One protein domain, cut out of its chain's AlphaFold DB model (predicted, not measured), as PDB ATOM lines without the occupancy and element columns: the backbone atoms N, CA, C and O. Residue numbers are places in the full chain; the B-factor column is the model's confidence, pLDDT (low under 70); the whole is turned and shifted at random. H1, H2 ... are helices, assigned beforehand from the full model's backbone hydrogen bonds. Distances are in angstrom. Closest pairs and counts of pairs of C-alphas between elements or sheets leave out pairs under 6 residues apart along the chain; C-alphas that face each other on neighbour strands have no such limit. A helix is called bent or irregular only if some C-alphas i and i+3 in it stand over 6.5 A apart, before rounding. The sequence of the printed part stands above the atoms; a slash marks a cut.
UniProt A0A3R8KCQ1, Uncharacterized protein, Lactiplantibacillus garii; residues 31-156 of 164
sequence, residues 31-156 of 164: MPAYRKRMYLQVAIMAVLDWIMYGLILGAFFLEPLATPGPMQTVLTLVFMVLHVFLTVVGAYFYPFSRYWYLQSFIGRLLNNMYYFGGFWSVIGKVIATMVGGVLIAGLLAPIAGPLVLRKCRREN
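What this domain is: This is residues 31 to 156 of the 164 residues of an uncharacterized protein of Lactiplantibacillus garii (UniProt A0A3R8KCQ1). Three arms meet as a Y: the long hairpin of H1 and H2a, the hairpin of H3 and H4, and H5. The printed part, 126 residues with five named helices, is all helix. It is loose, with a radius of gyration of the C-alphas of 17.8 A and spans of 54 by 43 by 25 A.

How they stand to each other: Start at H1, residues 32 to 66, irregular: C-alphas 60 and 63 are 7.8 A apart. H2, residues 70 to 103, assigned as one helix by its hydrogen bonds, is bent: C-alphas 92 and 95 are 7.5 A apart. H1 forms a hairpin with arm H2a, residues 70 to 92; the closest C-alphas, of Ala 46 and Ala 91, are 5.4 A apart. H3, residues 105 to 111, and H4, residues 119 to 139, form another. H5, residues 141 to 155, touches arm H2b, residues 95 to 103, closest at the C-alphas of Ser 97 and Gly 145, 4.4 A. Every O i to N i+4 pair is within hydrogen-bond range in H2a, H2b, H3 and H4, 26 of 31 in H1, 9 of 11 in H5.

Where its parts are: Find C-alpha 32 at (153.858, 135.941, 135.673); H1 runs 47.1 A to C-alpha 66. H5 ends at C-alpha 155, (146.621, 132.595, 118.074).

The domain as a whole: The printed part has no cut and no long link; 14 residues are under pLDDT 70.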
ATOM      1  N   MET A  31     150.601 135.491 132.042       82.62
ATOM      2  CA  MET A  31     151.595 136.442 132.548       82.62
ATOM      3  C   MET A  31     152.056 136.098 133.982       82.62
ATOM      4  O   MET A  31     151.232 135.713 134.815       82.62
ATOM      5  N   PRO A  32     153.341 136.291 134.342       80.38
ATOM      6  CA  PRO A  32     153.858 135.941 135.673       80.38
ATOM      7  C   PRO A  32     153.123 136.637 136.830       80.38
ATOM      8  O   PRO A  32     152.823 136.015 137.849       80.38
ATOM      9  N   ALA A  33     152.781 137.919 136.658       79.69
ATOM     10  CA  ALA A  33     152.016 138.694 137.640       79.69
ATOM     11  C   ALA A  33     150.562 138.209 137.783       79.69
ATOM     12  O   ALA A  33     149.955 138.348 138.847       79.69
ATOM     13  N   TYR A  34     150.002 137.636 136.716       78.75
ATOM     14  CA  TYR A  34     148.679 137.021 136.727       78.75
ATOM     15  C   TYR A  34     148.719 135.672 137.460       78.75
ATOM     16  O   TYR A  34     147.923 135.457 138.369       78.75
ATOM     17  N   ARG A  35     149.723 134.821 137.184       79.44
ATOM     18  CA  ARG A  35     149.915 133.517 137.858       79.44
ATOM     19  C   ARG A  35     149.946 133.641 139.384       79.44
ATOM     20  O   ARG A  35     149.242 132.903 140.062       79.44
ATOM     21  N   LYS A  36     150.711 134.604 139.920       77.81
ATOM     22  CA  LYS A  36     150.856 134.800 141.377       77.81
ATOM     23  C   LYS A  36     149.530 135.099 142.078       77.81
ATOM     24  O   LYS A  36     149.240 134.500 143.106       77.81
ATOM     25  N   ARG A  37     148.719 136.000 141.513       76.31
ATOM     26  CA  ARG A  37     147.407 136.375 142.076       76.31
ATOM     27  C   ARG A  37     146.398 135.234 142.007       76.31
ATOM     28  O   ARG A  37     145.501 135.135 142.837       76.31
ATOM     29  N   MET A  38     146.568 134.362 141.026       80.12
ATOM     30  CA  MET A  38     145.606 133.323 140.727       80.12
ATOM     31  C   MET A  38     145.785 132.057 141.571       80.12
ATOM     32  O   MET A  38     144.845 131.283 141.656       80.12
ATOM     33  N   TYR A  39     146.921 131.850 142.250       81.94
ATOM     34  CA  TYR A  39     147.090 130.694 143.147       81.94
ATOM     35  C   TYR A  39     146.073 130.676 144.289       81.94
ATOM     36  O   TYR A  39     145.485 129.634 144.562       81.94
ATOM     37  N   LEU A  40     145.827 131.832 144.915       81.44
ATOM     38  CA  LEU A  40     144.821 131.951 145.970       81.44
ATOM     39  C   LEU A  40     143.416 131.673 145.419       81.44
ATOM     40  O   LEU A  40     142.649 130.930 146.022       81.44
ATOM     41  N   GLN A  41     143.103 132.231 144.244       81.31
ATOM     42  CA  GLN A  41     141.821 131.999 143.581       81.31
ATOM     43  C   GLN A  41     141.640 130.521 143.229       81.31
ATOM     44  O   GLN A  41     140.616 129.950 143.565       81.31
ATOM     45  N   VAL A  42     142.644 129.874 142.635       86.44
ATOM     46  CA  VAL A  42     142.607 128.441 142.308       86.44
ATOM     47  C   VAL A  42     142.448 127.589 143.566       86.44
ATOM     48  O   VAL A  42     141.702 126.624 143.523       86.44
ATOM     49  N   ALA A  43     143.088 127.938 144.686       87.25
ATOM     50  CA  ALA A  43     142.929 127.198 145.938       87.25
ATOM     51  C   ALA A  43     141.486 127.263 146.467       87.25
ATOM     52  O   ALA A  43     140.905 126.230 146.789       87.25
ATOM     53  N   ILE A  44     140.888 128.458 146.498       86.38
ATOM     54  CA  ILE A  44     139.485 128.643 146.904       86.38
ATOM     55  C   ILE A  44     138.552 127.909 145.935       86.38
ATOM     56  O   ILE A  44     137.644 127.195 146.358       86.38
ATOM     57  N   MET A  45     138.802 128.039 144.632       83.75
ATOM     58  CA  MET A  45     137.978 127.406 143.607       83.75
ATOM     59  C   MET A  45     138.109 125.893 143.604       83.75
ATOM     60  O   MET A  45     137.105 125.232 143.417       83.75
ATOM     61  N   ALA A  46     139.276 125.325 143.899       87.44
ATOM     62  CA  ALA A  46     139.432 123.879 144.017       87.44
ATOM     63  C   ALA A  46     138.556 123.301 145.139       87.44
ATOM     64  O   ALA A  46     137.972 122.234 144.967       87.44
ATOM     65  N   VAL A  47     138.420 124.013 146.264       89.56
ATOM     66  CA  VAL A  47     137.514 123.616 147.357       89.56
ATOM     67  C   VAL A  47     136.052 123.715 146.915       89.56
ATOM     68  O   VAL A  47     135.270 122.802 147.168       89.56
ATOM     69  N   LEU A  48     135.677 124.794 146.226       87.56
ATOM     70  CA  LEU A  48     134.313 124.967 145.720       87.56
ATOM     71  C   LEU A  48     133.967 123.937 144.639       87.56
ATOM     72  O   LEU A  48     132.916 123.310 144.714       87.56
ATOM     73  N   ASP A  49     134.865 123.701 143.687       87.31
ATOM     74  CA  ASP A  49     134.726 122.698 142.631       87.31
ATOM     75  C   ASP A  49     134.669 121.285 143.227       87.31
ATOM     76  O   ASP A  49     133.903 120.453 142.748       87.31
ATOM     77  N   TRP A  50     135.412 121.002 144.305       90.81
ATOM     78  CA  TRP A  50     135.281 119.744 145.047       90.81
ATOM     79  C   TRP A  50     133.856 119.548 145.568       90.81
ATOM     80  O   TRP A  50     133.269 118.488 145.354       90.81
ATOM     81  N   ILE A  51     133.275 120.562 146.209       89.81
ATOM     82  CA  ILE A  51     131.897 120.497 146.711       89.81
ATOM     83  C   ILE A  51     130.914 120.357 145.542       89.81
ATOM     84  O   ILE A  51     130.068 119.467 145.556       89.81
ATOM     85  N   MET A  52     131.048 121.185 144.504       88.00
ATOM     86  CA  MET A  52     130.134 121.211 143.360       88.00
ATOM     87  C   MET A  52     130.158 119.906 142.563       88.00
ATOM     88  O   MET A  52     129.099 119.339 142.295       88.00
ATOM     89  N   TYR A  53     131.336 119.384 142.214       87.75
ATOM     90  CA  TYR A  53     131.437 118.091 141.536       87.75
ATOM     91  C   TYR A  53     130.981 116.943 142.433       87.75
ATOM     92  O   TYR A  53     130.356 116.017 141.928       87.75
ATOM     93  N   GLY A  54     131.211 117.026 143.747       87.19
ATOM     94  CA  GLY A  54     130.693 116.050 144.705       87.19
ATOM     95  C   GLY A  54     129.165 116.015 144.732       87.19
ATOM     96  O   GLY A  54     128.583 114.936 144.695       87.19
ATOM     97  N   LEU A  55     128.508 117.179 144.715       88.62
ATOM     98  CA  LEU A  55     127.047 117.282 144.638       88.62
ATOM     99  C   LEU A  55     126.506 116.764 143.303       88.62
ATOM    100  O   LEU A  55     125.536 116.009 143.284       88.62
ATOM    101  N   ILE A  56     127.139 117.136 142.189       87.44
ATOM    102  CA  ILE A  56     126.707 116.727 140.847       87.44
ATOM    103  C   ILE A  56     126.863 115.221 140.674       87.44
ATOM    104  O   ILE A  56     125.895 114.540 140.351       87.44
ATOM    105  N   LEU A  57     128.061 114.683 140.917       86.94
ATOM    106  CA  LEU A  57     128.290 113.244 140.839       86.94
ATOM    107  C   LEU A  57     127.422 112.511 141.865       86.94
ATOM    108  O   LEU A  57     126.873 111.464 141.549       86.94
ATOM    109  N   GLY A  58     127.252 113.063 143.068       85.00
ATOM    110  CA  GLY A  58     126.413 112.477 144.109       85.00
ATOM    111  C   GLY A  58     124.973 112.301 143.641       85.00
ATOM    112  O   GLY A  58     124.402 111.238 143.848       85.00
ATOM    113  N   ALA A  59     124.420 113.282 142.923       86.19
ATOM    114  CA  ALA A  59     123.095 113.174 142.319       86.19
ATOM    115  C   ALA A  59     123.016 112.090 141.226       86.19
ATOM    116  O   ALA A  59     122.023 111.371 141.162       86.19
ATOM    117  N   PHE A  60     124.052 111.928 140.397       83.00
ATOM    118  CA  PHE A  60     124.081 110.892 139.351       83.00
ATOM    119  C   PHE A  60     124.301 109.474 139.890       83.00
ATOM    120  O   PHE A  60     123.822 108.509 139.298       83.00
ATOM    121  N   PHE A  61     125.040 109.335 140.990       83.25
ATOM    122  CA  PHE A  61     125.435 108.042 141.549       83.25
ATOM    123  C   PHE A  61     124.652 107.655 142.814       83.25
ATOM    124  O   PHE A  61     124.921 106.593 143.369       83.25
ATOM    125  N   LEU A  62     123.661 108.452 143.236       79.75
ATOM    126  CA  LEU A  62     122.895 108.248 144.474       79.75
ATOM    127  C   LEU A  62     122.256 106.851 144.562       79.75
ATOM    128  O   LEU A  62     122.488 106.124 145.525       79.75
ATOM    129  N   GLU A  63     121.478 106.461 143.549       75.94
ATOM    130  CA  GLU A  63     120.814 105.150 143.517       75.94
ATOM    131  C   GLU A  63     121.796 103.993 143.255       75.94
ATOM    132  O   GLU A  63     121.754 103.004 143.994       75.94
ATOM    133  N   PRO A  64     122.739 104.095 142.292       74.31
ATOM    134  CA  PRO A  64     123.740 103.050 142.076       74.31
ATOM    135  C   PRO A  64     124.600 102.741 143.314       74.31
ATOM    136  O   PRO A  64     124.888 101.575 143.582       74.31
ATOM    137  N   LEU A  65     124.993 103.756 144.093       76.38
ATOM    138  CA  LEU A  65     125.815 103.600 145.305       76.38
ATOM    139  C   LEU A  65     125.041 103.039 146.505       76.38
ATOM    140  O   LEU A  65     125.662 102.526 147.440       76.38
ATOM    141  N   ALA A  66     123.709 103.137 146.496       78.44
ATOM    142  CA  ALA A  66     122.850 102.603 147.548       78.44
ATOM    143  C   ALA A  66     122.611 101.090 147.414       78.44
ATOM    144  O   ALA A  66     122.153 100.461 148.367       78.44
ATOM    145  N   THR A  67     122.926 100.491 146.257       78.94
ATOM    146  CA  THR A  67     122.778  99.044 146.054       78.94
ATOM    147  C   THR A  67     123.908  98.270 146.750       78.94
ATOM    148  O   THR A  67     125.074  98.455 146.400       78.94
ATOM    149  N   PRO A  68     123.616  97.415 147.749       78.81
ATOM    150  CA  PRO A  68     124.649  96.682 148.475       78.81
ATOM    151  C   PRO A  68     125.218  95.533 147.633       78.81
ATOM    152  O   PRO A  68     124.481  94.805 146.969       78.81
ATOM    153  N   GLY A  69     126.539  95.342 147.684       84.81
ATOM    154  CA  GLY A  69     127.231  94.237 147.010       84.81
ATOM    155  C   GLY A  69     128.590  94.631 146.422       84.81
ATOM    156  O   GLY A  69     129.015  95.778 146.551       84.81
ATOM    157  N   PRO A  70     129.289  93.714 145.727       82.25
ATOM    158  CA  PRO A  70     130.595  94.002 145.118       82.25
ATOM    159  C   PRO A  70     130.525  95.112 144.054       82.25
ATOM    160  O   PRO A  70     131.491  95.849 143.856       82.25
ATOM    161  N   MET A  71     129.362  95.280 143.413       83.25
ATOM    162  CA  MET A  71     129.102  96.376 142.477       83.25
ATOM    163  C   MET A  71     129.180  97.749 143.162       83.25
ATOM    164  O   MET A  71     129.670  98.704 142.563       83.25
ATOM    165  N   GLN A  72     128.790  97.833 144.438       86.31
ATOM    166  CA  GLN A  72     128.895  99.051 145.237       86.31
ATOM    167  C   GLN A  72     130.347  99.509 145.356       86.31
ATOM    168  O   GLN A  72     130.652 100.676 145.141       86.31
ATOM    169  N   THR A  73     131.264  98.592 145.671       85.12
ATOM    170  CA  THR A  73     132.684  98.917 145.859       85.12
ATOM    171  C   THR A  73     133.306  99.442 144.568       85.12
ATOM    172  O   THR A  73     134.050 100.424 144.594       85.12
ATOM    173  N   VAL A  74     132.959  98.832 143.430       86.81
ATOM    174  CA  VAL A  74     133.412  99.277 142.105       86.81
ATOM    175  C   VAL A  74     132.859 100.664 141.781       86.81
ATOM    176  O   VAL A  74     133.623 101.542 141.385       86.81
ATOM    177  N   LEU A  75     131.562 100.897 141.994       87.81
ATOM    178  CA  LEU A  75     130.927 102.192 141.741       87.81
ATOM    179  C   LEU A  75     131.478 103.297 142.648       87.81
ATOM    180  O   LEU A  75     131.743 104.392 142.161       87.81
ATOM    181  N   THR A  76     131.733 103.009 143.926       87.50
ATOM    182  CA  THR A  76     132.378 103.946 144.858       87.50
ATOM    183  C   THR A  76     133.781 104.313 144.390       87.50
ATOM    184  O   THR A  76     134.159 105.484 144.427       87.50
ATOM    185  N   LEU A  77     134.555 103.341 143.903       90.19
ATOM    186  CA  LEU A  77     135.892 103.600 143.379       90.19
ATOM    187  C   LEU A  77     135.840 104.457 142.107       90.19
ATOM    188  O   LEU A  77     136.588 105.425 141.992       90.19
ATOM    189  N   VAL A  78     134.923 104.155 141.184       90.00
ATOM    190  CA  VAL A  78     134.690 104.966 139.977       90.00
ATOM    191  C   VAL A  78     134.279 106.391 140.348       90.00
ATOM    192  O   VAL A  78     134.842 107.341 139.806       90.00
ATOM    193  N   PHE A  79     133.357 106.547 141.300       90.56
ATOM    194  CA  PHE A  79     132.930 107.842 141.817       90.56
ATOM    195  C   PHE A  79     134.114 108.638 142.375       90.56
ATOM    196  O   PHE A  79     134.335 109.771 141.952       90.56
ATOM    197  N   MET A  80     134.916 108.046 143.266       90.56
ATOM    198  CA  MET A  80     136.075 108.721 143.859       90.56
ATOM    199  C   MET A  80     137.102 109.130 142.802       90.56
ATOM    200  O   MET A  80     137.595 110.257 142.825       90.56
ATOM    201  N   VAL A  81     137.410 108.237 141.855       92.94
ATOM    202  CA  VAL A  81     138.361 108.522 140.773       92.94
ATOM    203  C   VAL A  81     137.854 109.668 139.900       92.94
ATOM    204  O   VAL A  81     138.612 110.597 139.633       92.94
ATOM    205  N   LEU A  82     136.583 109.641 139.489       91.00
ATOM    206  CA  LEU A  82     135.977 110.709 138.690       91.00
ATOM    207  C   LEU A  82     135.942 112.036 139.441       91.00
ATOM    208  O   LEU A  82     136.259 113.069 138.854       91.00
ATOM    209  N   HIS A  83     135.592 112.015 140.726       91.81
ATOM    210  CA  HIS A  83     135.509 113.210 141.559       91.81
ATOM    211  C   HIS A  83     136.874 113.884 141.692       91.81
ATOM    212  O   HIS A  83     137.020 115.050 141.330       91.81
ATOM    213  N   VAL A  84     137.900 113.129 142.097       92.62
ATOM    214  CA  VAL A  84     139.275 113.639 142.202       92.62
ATOM    215  C   VAL A  84     139.777 114.120 140.843       92.62
ATOM    216  O   VAL A  84     140.356 115.203 140.744       92.62
ATOM    217  N   PHE A  85     139.539 113.345 139.783       91.56
ATOM    218  CA  PHE A  85     139.964 113.701 138.434       91.56
ATOM    219  C   PHE A  85     139.339 115.021 137.971       91.56
ATOM    220  O   PHE A  85     140.065 115.908 137.524       91.56
ATOM    221  N   LEU A  86     138.023 115.190 138.120       89.31
ATOM    222  CA  LEU A  86     137.323 116.413 137.728       89.31
ATOM    223  C   LEU A  86     137.802 117.625 138.523       89.31
ATOM    224  O   LEU A  86     138.051 118.664 137.917       89.31
ATOM    225  N   THR A  87     138.015 117.498 139.834       89.56
ATOM    226  CA  THR A  87     138.527 118.615 140.640       89.56
ATOM    227  C   THR A  87     139.949 119.002 140.238       89.56
ATOM    228  O   THR A  87     140.235 120.187 140.072       89.56
ATOM    229  N   VAL A  88     140.847 118.033 140.025       89.44
ATOM    230  CA  VAL A  88     142.234 118.316 139.611       89.44
ATOM    231  C   VAL A  88     142.269 118.960 138.226       89.44
ATOM    232  O   VAL A  88     142.964 119.957 138.019       89.44
ATOM    233  N   VAL A  89     141.508 118.416 137.275       88.50
ATOM    234  CA  VAL A  89     141.410 118.955 135.914       88.50
ATOM    235  C   VAL A  89     140.773 120.346 135.933       88.50
ATOM    236  O   VAL A  89     141.285 121.250 135.273       88.50
ATOM    237  N   GLY A  90     139.712 120.544 136.715       86.81
ATOM    238  CA  GLY A  90     139.045 121.831 136.892       86.81
ATOM    239  C   GLY A  90     139.997 122.894 137.436       86.81
ATOM    240  O   GLY A  90     140.213 123.917 136.787       86.81
ATOM    241  N   ALA A  91     140.682 122.603 138.543       87.19
ATOM    242  CA  ALA A  91     141.662 123.506 139.147       87.19
ATOM    243  C   ALA A  91     142.828 123.839 138.198       87.19
ATOM    244  O   ALA A  91     143.260 124.991 138.110       87.19
ATOM    245  N   TYR A  92     143.321 122.851 137.446       87.25
ATOM    246  CA  TYR A  92     144.386 123.047 136.462       87.25
ATOM    247  C   TYR A  92     143.958 123.991 135.327       87.25
ATOM    248  O   TYR A  92     144.706 124.889 134.929       87.25
ATOM    249  N   PHE A  93     142.745 123.803 134.807       87.94
ATOM    250  CA  PHE A  93     142.229 124.540 133.654       87.94
ATOM    251  C   PHE A  93     141.468 125.825 134.000       87.94
ATOM    252  O   PHE A  93     141.199 126.629 133.101       87.94
ATOM    253  N   TYR A  94     141.200 126.070 135.281       85.31
ATOM    254  CA  TYR A  94     140.579 127.281 135.809       85.31
ATOM    255  C   TYR A  94     141.079 128.604 135.185       85.31
ATOM    256  O   TYR A  94     140.231 129.379 134.740       85.31
ATOM    257  N   PRO A  95     142.398 128.882 135.045       84.19
ATOM    258  CA  PRO A  95     142.885 130.118 134.406       84.19
ATOM    259  C   PRO A  95     142.286 130.374 133.024       84.19
ATOM    260  O   PRO A  95     141.879 131.485 132.681       84.19
ATOM    261  N   PHE A  96     142.265 129.318 132.215       85.06
ATOM    262  CA  PHE A  96     141.834 129.368 130.828       85.06
ATOM    263  C   PHE A  96     140.312 129.442 130.747       85.06
ATOM    264  O   PHE A  96     139.774 130.181 129.927       85.06
ATOM    265  N   SER A  97     139.619 128.735 131.640       83.81
ATOM    266  CA  SER A  97     138.163 128.793 131.750       83.81
ATOM    267  C   SER A  97     137.657 130.152 132.232       83.81
ATOM    268  O   SER A  97     136.673 130.676 131.719       83.81
ATOM    269  N   ARG A  98     138.370 130.797 133.160       83.00
ATOM    270  CA  ARG A  98     138.060 132.163 133.596       83.00
ATOM    271  C   ARG A  98     138.193 133.155 132.443       83.00
ATOM    272  O   ARG A  98     137.312 133.988 132.249       83.00
ATOM    273  N   TYR A  99     139.262 133.044 131.654       83.44
ATOM    274  CA  TYR A  99     139.425 133.854 130.447       83.44
ATOM    275  C   TYR A  99     138.311 133.589 129.424       83.44
ATOM    276  O   TYR A  99     137.756 134.534 128.865       83.44
ATOM    277  N   TRP A 100     137.928 132.320 129.227       84.38
ATOM    278  CA  TRP A 100     136.771 131.964 128.406       84.38
ATOM    279  C   TRP A 100     135.504 132.670 128.889       84.38
ATOM    280  O   TRP A 100     134.828 133.310 128.090       84.38
ATOM    281  N   TYR A 101     135.212 132.590 130.190       79.94
ATOM    282  CA  TYR A 101     134.014 133.170 130.784       79.94
ATOM    283  C   TYR A 101     133.948 134.681 130.550       79.94
ATOM    284  O   TYR A 101     132.936 135.161 130.044       79.94
ATOM    285  N   LEU A 102     135.040 135.409 130.808       76.12
ATOM    286  CA  LEU A 102     135.120 136.855 130.567       76.12
ATOM    287  C   LEU A 102     134.840 137.230 129.103       76.12
ATOM    288  O   LEU A 102     134.230 138.261 128.833       76.12
ATOM    289  N   GLN A 103     135.248 136.388 128.149       74.88
ATOM    290  CA  GLN A 103     134.992 136.630 126.727       74.88
ATOM    291  C   GLN A 103     133.644 136.103 126.234       74.88
ATOM    292  O   GLN A 103     133.158 136.578 125.201       74.88
ATOM    293  N   SER A 104     133.063 135.133 126.937       74.31
ATOM    294  CA  SER A 104     131.853 134.420 126.541       74.31
ATOM    295  C   SER A 104     130.624 135.328 126.533       74.31
ATOM    296  O   SER A 104     130.538 136.306 127.276       74.31
ATOM    297  N   PHE A 105     129.639 134.973 125.706       68.25
ATOM    298  CA  PHE A 105     128.351 135.667 125.670       68.25
ATOM    299  C   PHE A 105     127.666 135.667 127.043       68.25
ATOM    300  O   PHE A 105     127.141 136.692 127.456       68.25
ATOM    301  N   ILE A 106     127.749 134.551 127.777       67.31
ATOM    302  CA  ILE A 106     127.186 134.407 129.127       67.31
ATOM    303  C   ILE A 106     127.845 135.396 130.094       67.31
ATOM    304  O   ILE A 106     127.142 136.103 130.808       67.31
ATOM    305  N   GLY A 107     129.175 135.508 130.075       63.78
ATOM    306  CA  GLY A 107     129.890 136.469 130.916       63.78
ATOM    307  C   GLY A 107     129.584 137.921 130.554       63.78
ATOM    308  O   GLY A 107     129.363 138.734 131.445       63.78
ATOM    309  N   ARG A 108     129.484 138.252 129.260       73.00
ATOM    310  CA  ARG A 108     129.074 139.596 128.813       73.00
ATOM    311  C   ARG A 108     127.639 139.919 129.208       73.00
ATOM    312  O   ARG A 108     127.375 141.037 129.628       73.00
ATOM    313  N   LEU A 109     126.726 138.959 129.087       68.88
ATOM    314  CA  LEU A 109     125.323 139.140 129.438       68.88
ATOM    315  C   LEU A 109     125.173 139.350 130.945       68.88
ATOM    316  O   LEU A 109     124.575 140.339 131.344       68.88
ATOM    317  N   LEU A 110     125.785 138.495 131.771       66.62
ATOM    318  CA  LEU A 110     125.742 138.613 133.234       66.62
ATOM    319  C   LEU A 110     126.437 139.886 133.745       66.62
ATOM    320  O   LEU A 110     125.948 140.506 134.687       66.62
ATOM    321  N   ASN A 111     127.535 140.314 133.115       66.69
ATOM    322  CA  ASN A 111     128.219 141.556 133.489       66.69
ATOM    323  C   ASN A 111     127.470 142.817 133.026       66.69
ATOM    324  O   ASN A 111     127.543 143.834 133.708       66.69
ATOM    325  N   ASN A 112     126.735 142.756 131.911       66.06
ATOM    326  CA  ASN A 112     125.964 143.884 131.372       66.06
ATOM    327  C   ASN A 112     124.493 143.890 131.824       66.06
ATOM    328  O   ASN A 112     123.701 144.690 131.324       66.06
ATOM    329  N   MET A 113     124.093 143.004 132.743       65.81
ATOM    330  CA  MET A 113     122.747 143.035 133.312       65.81
ATOM    331  C   MET A 113     122.542 144.342 134.083       65.81
ATOM    332  O   MET A 113     123.218 144.606 135.074       65.81
ATOM    333  N   TYR A 114     121.575 145.152 133.647       61.69
ATOM    334  CA  TYR A 114     121.165 146.343 134.383       61.69
ATOM    335  C   TYR A 114     120.466 145.935 135.682       61.69
ATOM    336  O   TYR A 114     119.385 145.343 135.686       61.69
ATOM    337  N   TYR A 115     121.095 146.263 136.806       66.06
ATOM    338  CA  TYR A 115     120.555 145.985 138.128       66.06
ATOM    339  C   TYR A 115     119.614 147.112 138.555       66.06
ATOM    340  O   TYR A 115     120.050 148.161 139.019       66.06
ATOM    341  N   PHE A 116     118.310 146.880 138.428       59.09
ATOM    342  CA  PHE A 116     117.284 147.751 139.006       59.09
ATOM    343  C   PHE A 116     116.898 147.260 140.416       59.09
ATOM    344  O   PHE A 116     116.711 146.054 140.643       59.09
ATOM    345  N   GLY A 117     116.825 148.186 141.380       66.06
ATOM    346  CA  GLY A 117     116.471 147.923 142.781       66.06
ATOM    347  C   GLY A 117     117.110 148.905 143.771       66.06
ATOM    348  O   GLY A 117     117.860 149.795 143.380       66.06
ATOM    349  N   GLY A 118     116.826 148.739 145.068       72.38
ATOM    350  CA  GLY A 118     117.486 149.507 146.133       72.38
ATOM    351  C   GLY A 118     118.993 149.224 146.213       72.38
ATOM    352  O   GLY A 118     119.438 148.140 145.835       72.38
ATOM    353  N   PHE A 119     119.773 150.177 146.736       71.06
ATOM    354  CA  PHE A 119     121.249 150.162 146.757       71.06
ATOM    355  C   PHE A 119     121.861 148.806 147.172       71.06
ATOM    356  O   PHE A 119     122.693 148.248 146.458       71.06
ATOM    357  N   TRP A 120     121.374 148.210 148.264       66.56
ATOM    358  CA  TRP A 120     121.841 146.904 148.751       66.56
ATOM    359  C   TRP A 120     121.448 145.718 147.859       66.56
ATOM    360  O   TRP A 120     122.204 144.754 147.745       66.56
ATOM    361  N   SER A 121     120.298 145.790 147.185       70.50
ATOM    362  CA  SER A 121     119.869 144.771 146.219       70.50
ATOM    363  C   SER A 121     120.749 144.789 144.970       70.50
ATOM    364  O   SER A 121     121.103 143.734 144.451       70.50
ATOM    365  N   VAL A 122     121.152 145.977 144.517       72.19
ATOM    366  CA  VAL A 122     122.062 146.141 143.377       72.19
ATOM    367  C   VAL A 122     123.444 145.578 143.704       72.19
ATOM    368  O   VAL A 122     123.944 144.741 142.956       72.19
ATOM    369  N   ILE A 123     124.020 145.945 144.855       71.25
ATOM    370  CA  ILE A 123     125.322 145.418 145.300       71.25
ATOM    371  C   ILE A 123     125.281 143.892 145.444       71.25
ATOM    372  O   ILE A 123     126.164 143.203 144.935       71.25
ATOM    373  N   GLY A 124     124.240 143.348 146.081       70.75
ATOM    374  CA  GLY A 124     124.090 141.901 146.247       70.75
ATOM    375  C   GLY A 124     124.011 141.156 144.914       70.75
ATOM    376  O   GLY A 124     124.672 140.132 144.746       70.75
ATOM    377  N   LYS A 125     123.266 141.688 143.938       71.19
ATOM    378  CA  LYS A 125     123.159 141.086 142.601       71.19
ATOM    379  C   LYS A 125     124.491 141.107 141.851       71.19
ATOM    380  O   LYS A 125     124.822 140.094 141.251       71.19
ATOM    381  N   VAL A 126     125.264 142.196 141.939       70.44
ATOM    382  CA  VAL A 126     126.608 142.306 141.333       70.44
ATOM    383  C   VAL A 126     127.574 141.281 141.930       70.44
ATOM    384  O   VAL A 126     128.310 140.613 141.205       70.44
ATOM    385  N   ILE A 127     127.570 141.123 143.257       72.50
ATOM    386  CA  ILE A 127     128.413 140.125 143.924       72.50
ATOM    387  C   ILE A 127     127.980 138.714 143.508       72.50
ATOM    388  O   ILE A 127     128.828 137.887 143.178       72.50
ATOM    389  N   ALA A 128     126.674 138.441 143.462       72.44
ATOM    390  CA  ALA A 128     126.144 137.139 143.071       72.44
ATOM    391  C   ALA A 128     126.484 136.767 141.620       72.44
ATOM    392  O   ALA A 128     126.837 135.618 141.363       72.44
ATOM    393  N   THR A 129     126.442 137.704 140.671       72.62
ATOM    394  CA  THR A 129     126.857 137.448 139.281       72.62
ATOM    395  C   THR A 129     128.364 137.288 139.140       72.62
ATOM    396  O   THR A 129     128.797 136.424 138.377       72.62
ATOM    397  N   MET A 130     129.177 138.032 139.896       67.56
ATOM    398  CA  MET A 130     130.628 137.808 139.923       67.56
ATOM    399  C   MET A 130     130.978 136.422 140.472       67.56
ATOM    400  O   MET A 130     131.735 135.682 139.842       67.56
ATOM    401  N   VAL A 131     130.411 136.053 141.622       73.00
ATOM    402  CA  VAL A 131     130.644 134.749 142.259       73.00
ATOM    403  C   VAL A 131     130.084 133.622 141.393       73.00
ATOM    404  O   VAL A 131     130.783 132.647 141.130       73.00
ATOM    405  N   GLY A 132     128.864 133.775 140.877       74.00
ATOM    406  CA  GLY A 132     128.230 132.811 139.981       74.00
ATOM    407  C   GLY A 132     129.020 132.614 138.691       74.00
ATOM    408  O   GLY A 132     129.235 131.484 138.269       74.00
ATOM    409  N   GLY A 133     129.542 133.688 138.101       73.62
ATOM    410  CA  GLY A 133     130.393 133.615 136.919       73.62
ATOM    411  C   GLY A 133     131.705 132.878 137.154       73.62
ATOM    412  O   GLY A 133     132.131 132.054 136.345       73.62
ATOM    413  N   VAL A 134     132.321 133.132 138.306       73.94
ATOM    414  CA  VAL A 134     133.518 132.428 138.761       73.94
ATOM    415  C   VAL A 134     133.233 130.937 138.982       73.94
ATOM    416  O   VAL A 134     134.028 130.108 138.537       73.94
ATOM    417  N   LEU A 135     132.089 130.582 139.573       77.00
ATOM    418  CA  LEU A 135     131.643 129.194 139.745       77.00
ATOM    419  C   LEU A 135     131.347 128.501 138.411       77.00
ATOM    420  O   LEU A 135     131.786 127.375 138.209       77.00
ATOM    421  N   ILE A 136     130.668 129.167 137.473       78.12
ATOM    422  CA  ILE A 136     130.410 128.635 136.124       78.12
ATOM    423  C   ILE A 136     131.734 128.374 135.398       78.12
ATOM    424  O   ILE A 136     131.897 127.339 134.752       78.12
ATOM    425  N   ALA A 137     132.699 129.288 135.527       78.75
ATOM    426  CA  ALA A 137     134.032 129.103 134.972       78.75
ATOM    427  C   ALA A 137     134.767 127.914 135.615       78.75
ATOM    428  O   ALA A 137     135.413 127.160 134.891       78.75
ATOM    429  N   GLY A 138     134.665 127.718 136.933       77.81
ATOM    430  CA  GLY A 138     135.212 126.540 137.625       77.81
ATOM    431  C   GLY A 138     134.575 125.245 137.129       77.81
ATOM    432  O   GLY A 138     135.255 124.380 136.579       77.81
ATOM    433  N   LEU A 139     133.245 125.185 137.152       81.06
ATOM    434  CA  LEU A 139     132.466 124.028 136.727       81.06
ATOM    435  C   LEU A 139     132.776 123.591 135.289       81.06
ATOM    436  O   LEU A 139     132.934 122.401 135.012       81.06
ATOM    437  N   LEU A 140     132.867 124.553 134.369       84.81
ATOM    438  CA  LEU A 140     133.127 124.299 132.953       84.81
ATOM    439  C   LEU A 140     134.619 124.178 132.627       84.81
ATOM    440  O   LEU A 140     134.960 123.910 131.473       84.81
ATOM    441  N   ALA A 141     135.520 124.338 133.602       84.38
ATOM    442  CA  ALA A 141     136.959 124.323 133.364       84.38
ATOM    443  C   ALA A 141     137.483 123.059 132.663       84.38
ATOM    444  O   ALA A 141     138.293 123.221 131.744       84.38
ATOM    445  N   PRO A 142     137.000 121.837 132.965       82.44
ATOM    446  CA  PRO A 142     137.425 120.629 132.259       82.44
ATOM    447  C   PRO A 142     137.126 120.633 130.756       82.44
ATOM    448  O   PRO A 142     137.805 119.942 130.000       82.44
ATOM    449  N   ILE A 143     136.144 121.419 130.305       85.12
ATOM    450  CA  ILE A 143     135.726 121.494 128.899       85.12
ATOM    451  C   ILE A 143     136.253 122.780 128.250       85.12
ATOM    452  O   ILE A 143     136.961 122.737 127.241       85.12
ATOM    453  N   ALA A 144     135.943 123.937 128.837       84.31
ATOM    454  CA  ALA A 144     136.275 125.249 128.289       84.31
ATOM    455  C   ALA A 144     137.780 125.548 128.352       84.31
ATOM    456  O   ALA A 144     138.338 126.150 127.431       84.31
ATOM    457  N   GLY A 145     138.470 125.096 129.400       82.81
ATOM    458  CA  GLY A 145     139.886 125.393 129.584       82.81
ATOM    459  C   GLY A 145     140.809 124.756 128.540       82.81
ATOM    460  O   GLY A 145     141.630 125.479 127.968       82.81
ATOM    461  N   PRO A 146     140.683 123.457 128.197       85.31
ATOM    462  CA  PRO A 146     141.446 122.863 127.099       85.31
ATOM    463  C   PRO A 146     141.192 123.537 125.746       85.31
ATOM    464  O   PRO A 146     142.124 123.697 124.952       85.31
ATOM    465  N   LEU A 147     139.946 123.946 125.479       86.75
ATOM    466  CA  LEU A 147     139.573 124.648 124.250       86.75
ATOM    467  C   LEU A 147     140.260 126.013 124.166       86.75
ATOM    468  O   LEU A 147     140.874 126.328 123.145       86.75
ATOM    469  N   VAL A 148     140.242 126.785 125.254       85.88
ATOM    470  CA  VAL A 148     140.944 128.071 125.312       85.88
ATOM    471  C   VAL A 148     142.451 127.897 125.242       85.88
ATOM    472  O   VAL A 148     143.093 128.617 124.489       85.88
ATOM    473  N   LEU A 149     143.033 126.904 125.912       86.25
ATOM    474  CA  LEU A 149     144.465 126.627 125.789       86.25
ATOM    475  C   LEU A 149     144.863 126.289 124.340       86.25
ATOM    476  O   LEU A 149     145.934 126.685 123.877       86.25
ATOM    477  N   ARG A 150     144.024 125.551 123.601       85.44
ATOM    478  CA  ARG A 150     144.242 125.304 122.164       85.44
ATOM    479  C   ARG A 150     144.147 126.595 121.355       85.44
ATOM    480  O   ARG A 150     144.976 126.796 120.472       85.44
ATOM    481  N   LYS A 151     143.186 127.467 121.666       84.44
ATOM    482  CA  LYS A 151     143.042 128.778 121.025       84.44
ATOM    483  C   LYS A 151     144.259 129.673 121.286       84.44
ATOM    484  O   LYS A 151     144.862 130.146 120.331       84.44
ATOM    485  N   CYS A 152     144.701 129.801 122.539       84.25
ATOM    486  CA  CYS A 152     145.906 130.548 122.916       84.25
ATOM    487  C   CYS A 152     147.153 130.050 122.180       84.25
ATOM    488  O   CYS A 152     147.954 130.862 121.728       84.25
ATOM    489  N   ARG A 153     147.291 128.729 122.000       84.56
ATOM    490  CA  ARG A 153     148.381 128.136 121.211       84.56
ATOM    491  C   ARG A 153     148.323 128.486 119.726       84.56
ATOM    492  O   ARG A 153     149.367 128.724 119.135       84.56
ATOM    493  N   ARG A 154     147.131 128.485 119.121       85.06
ATOM    494  CA  ARG A 154     146.957 128.801 117.692       85.06
ATOM    495  C   ARG A 154     147.161 130.282 117.395       85.06
ATOM    496  O   ARG A 154     147.751 130.616 116.379       85.06
ATOM    497  N   GLU A 155     146.677 131.143 118.282       83.62
ATOM    498  CA  GLU A 155     146.621 132.595 118.074       83.62
ATOM    499  C   GLU A 155     147.744 133.351 118.815       83.62
ATOM    500  O   GLU A 155     147.788 134.575 118.766       83.62
ATOM    501  N   ASN A 156     148.652 132.648 119.508       81.00
ATOM    502  CA  ASN A 156     149.714 133.226 120.351       81.00
ATOM    503  C   ASN A 156     149.211 134.290 121.349       81.00
ATOM    504  O   ASN A 156     149.857 135.306 121.598       81.00
TER     505      ASN A 156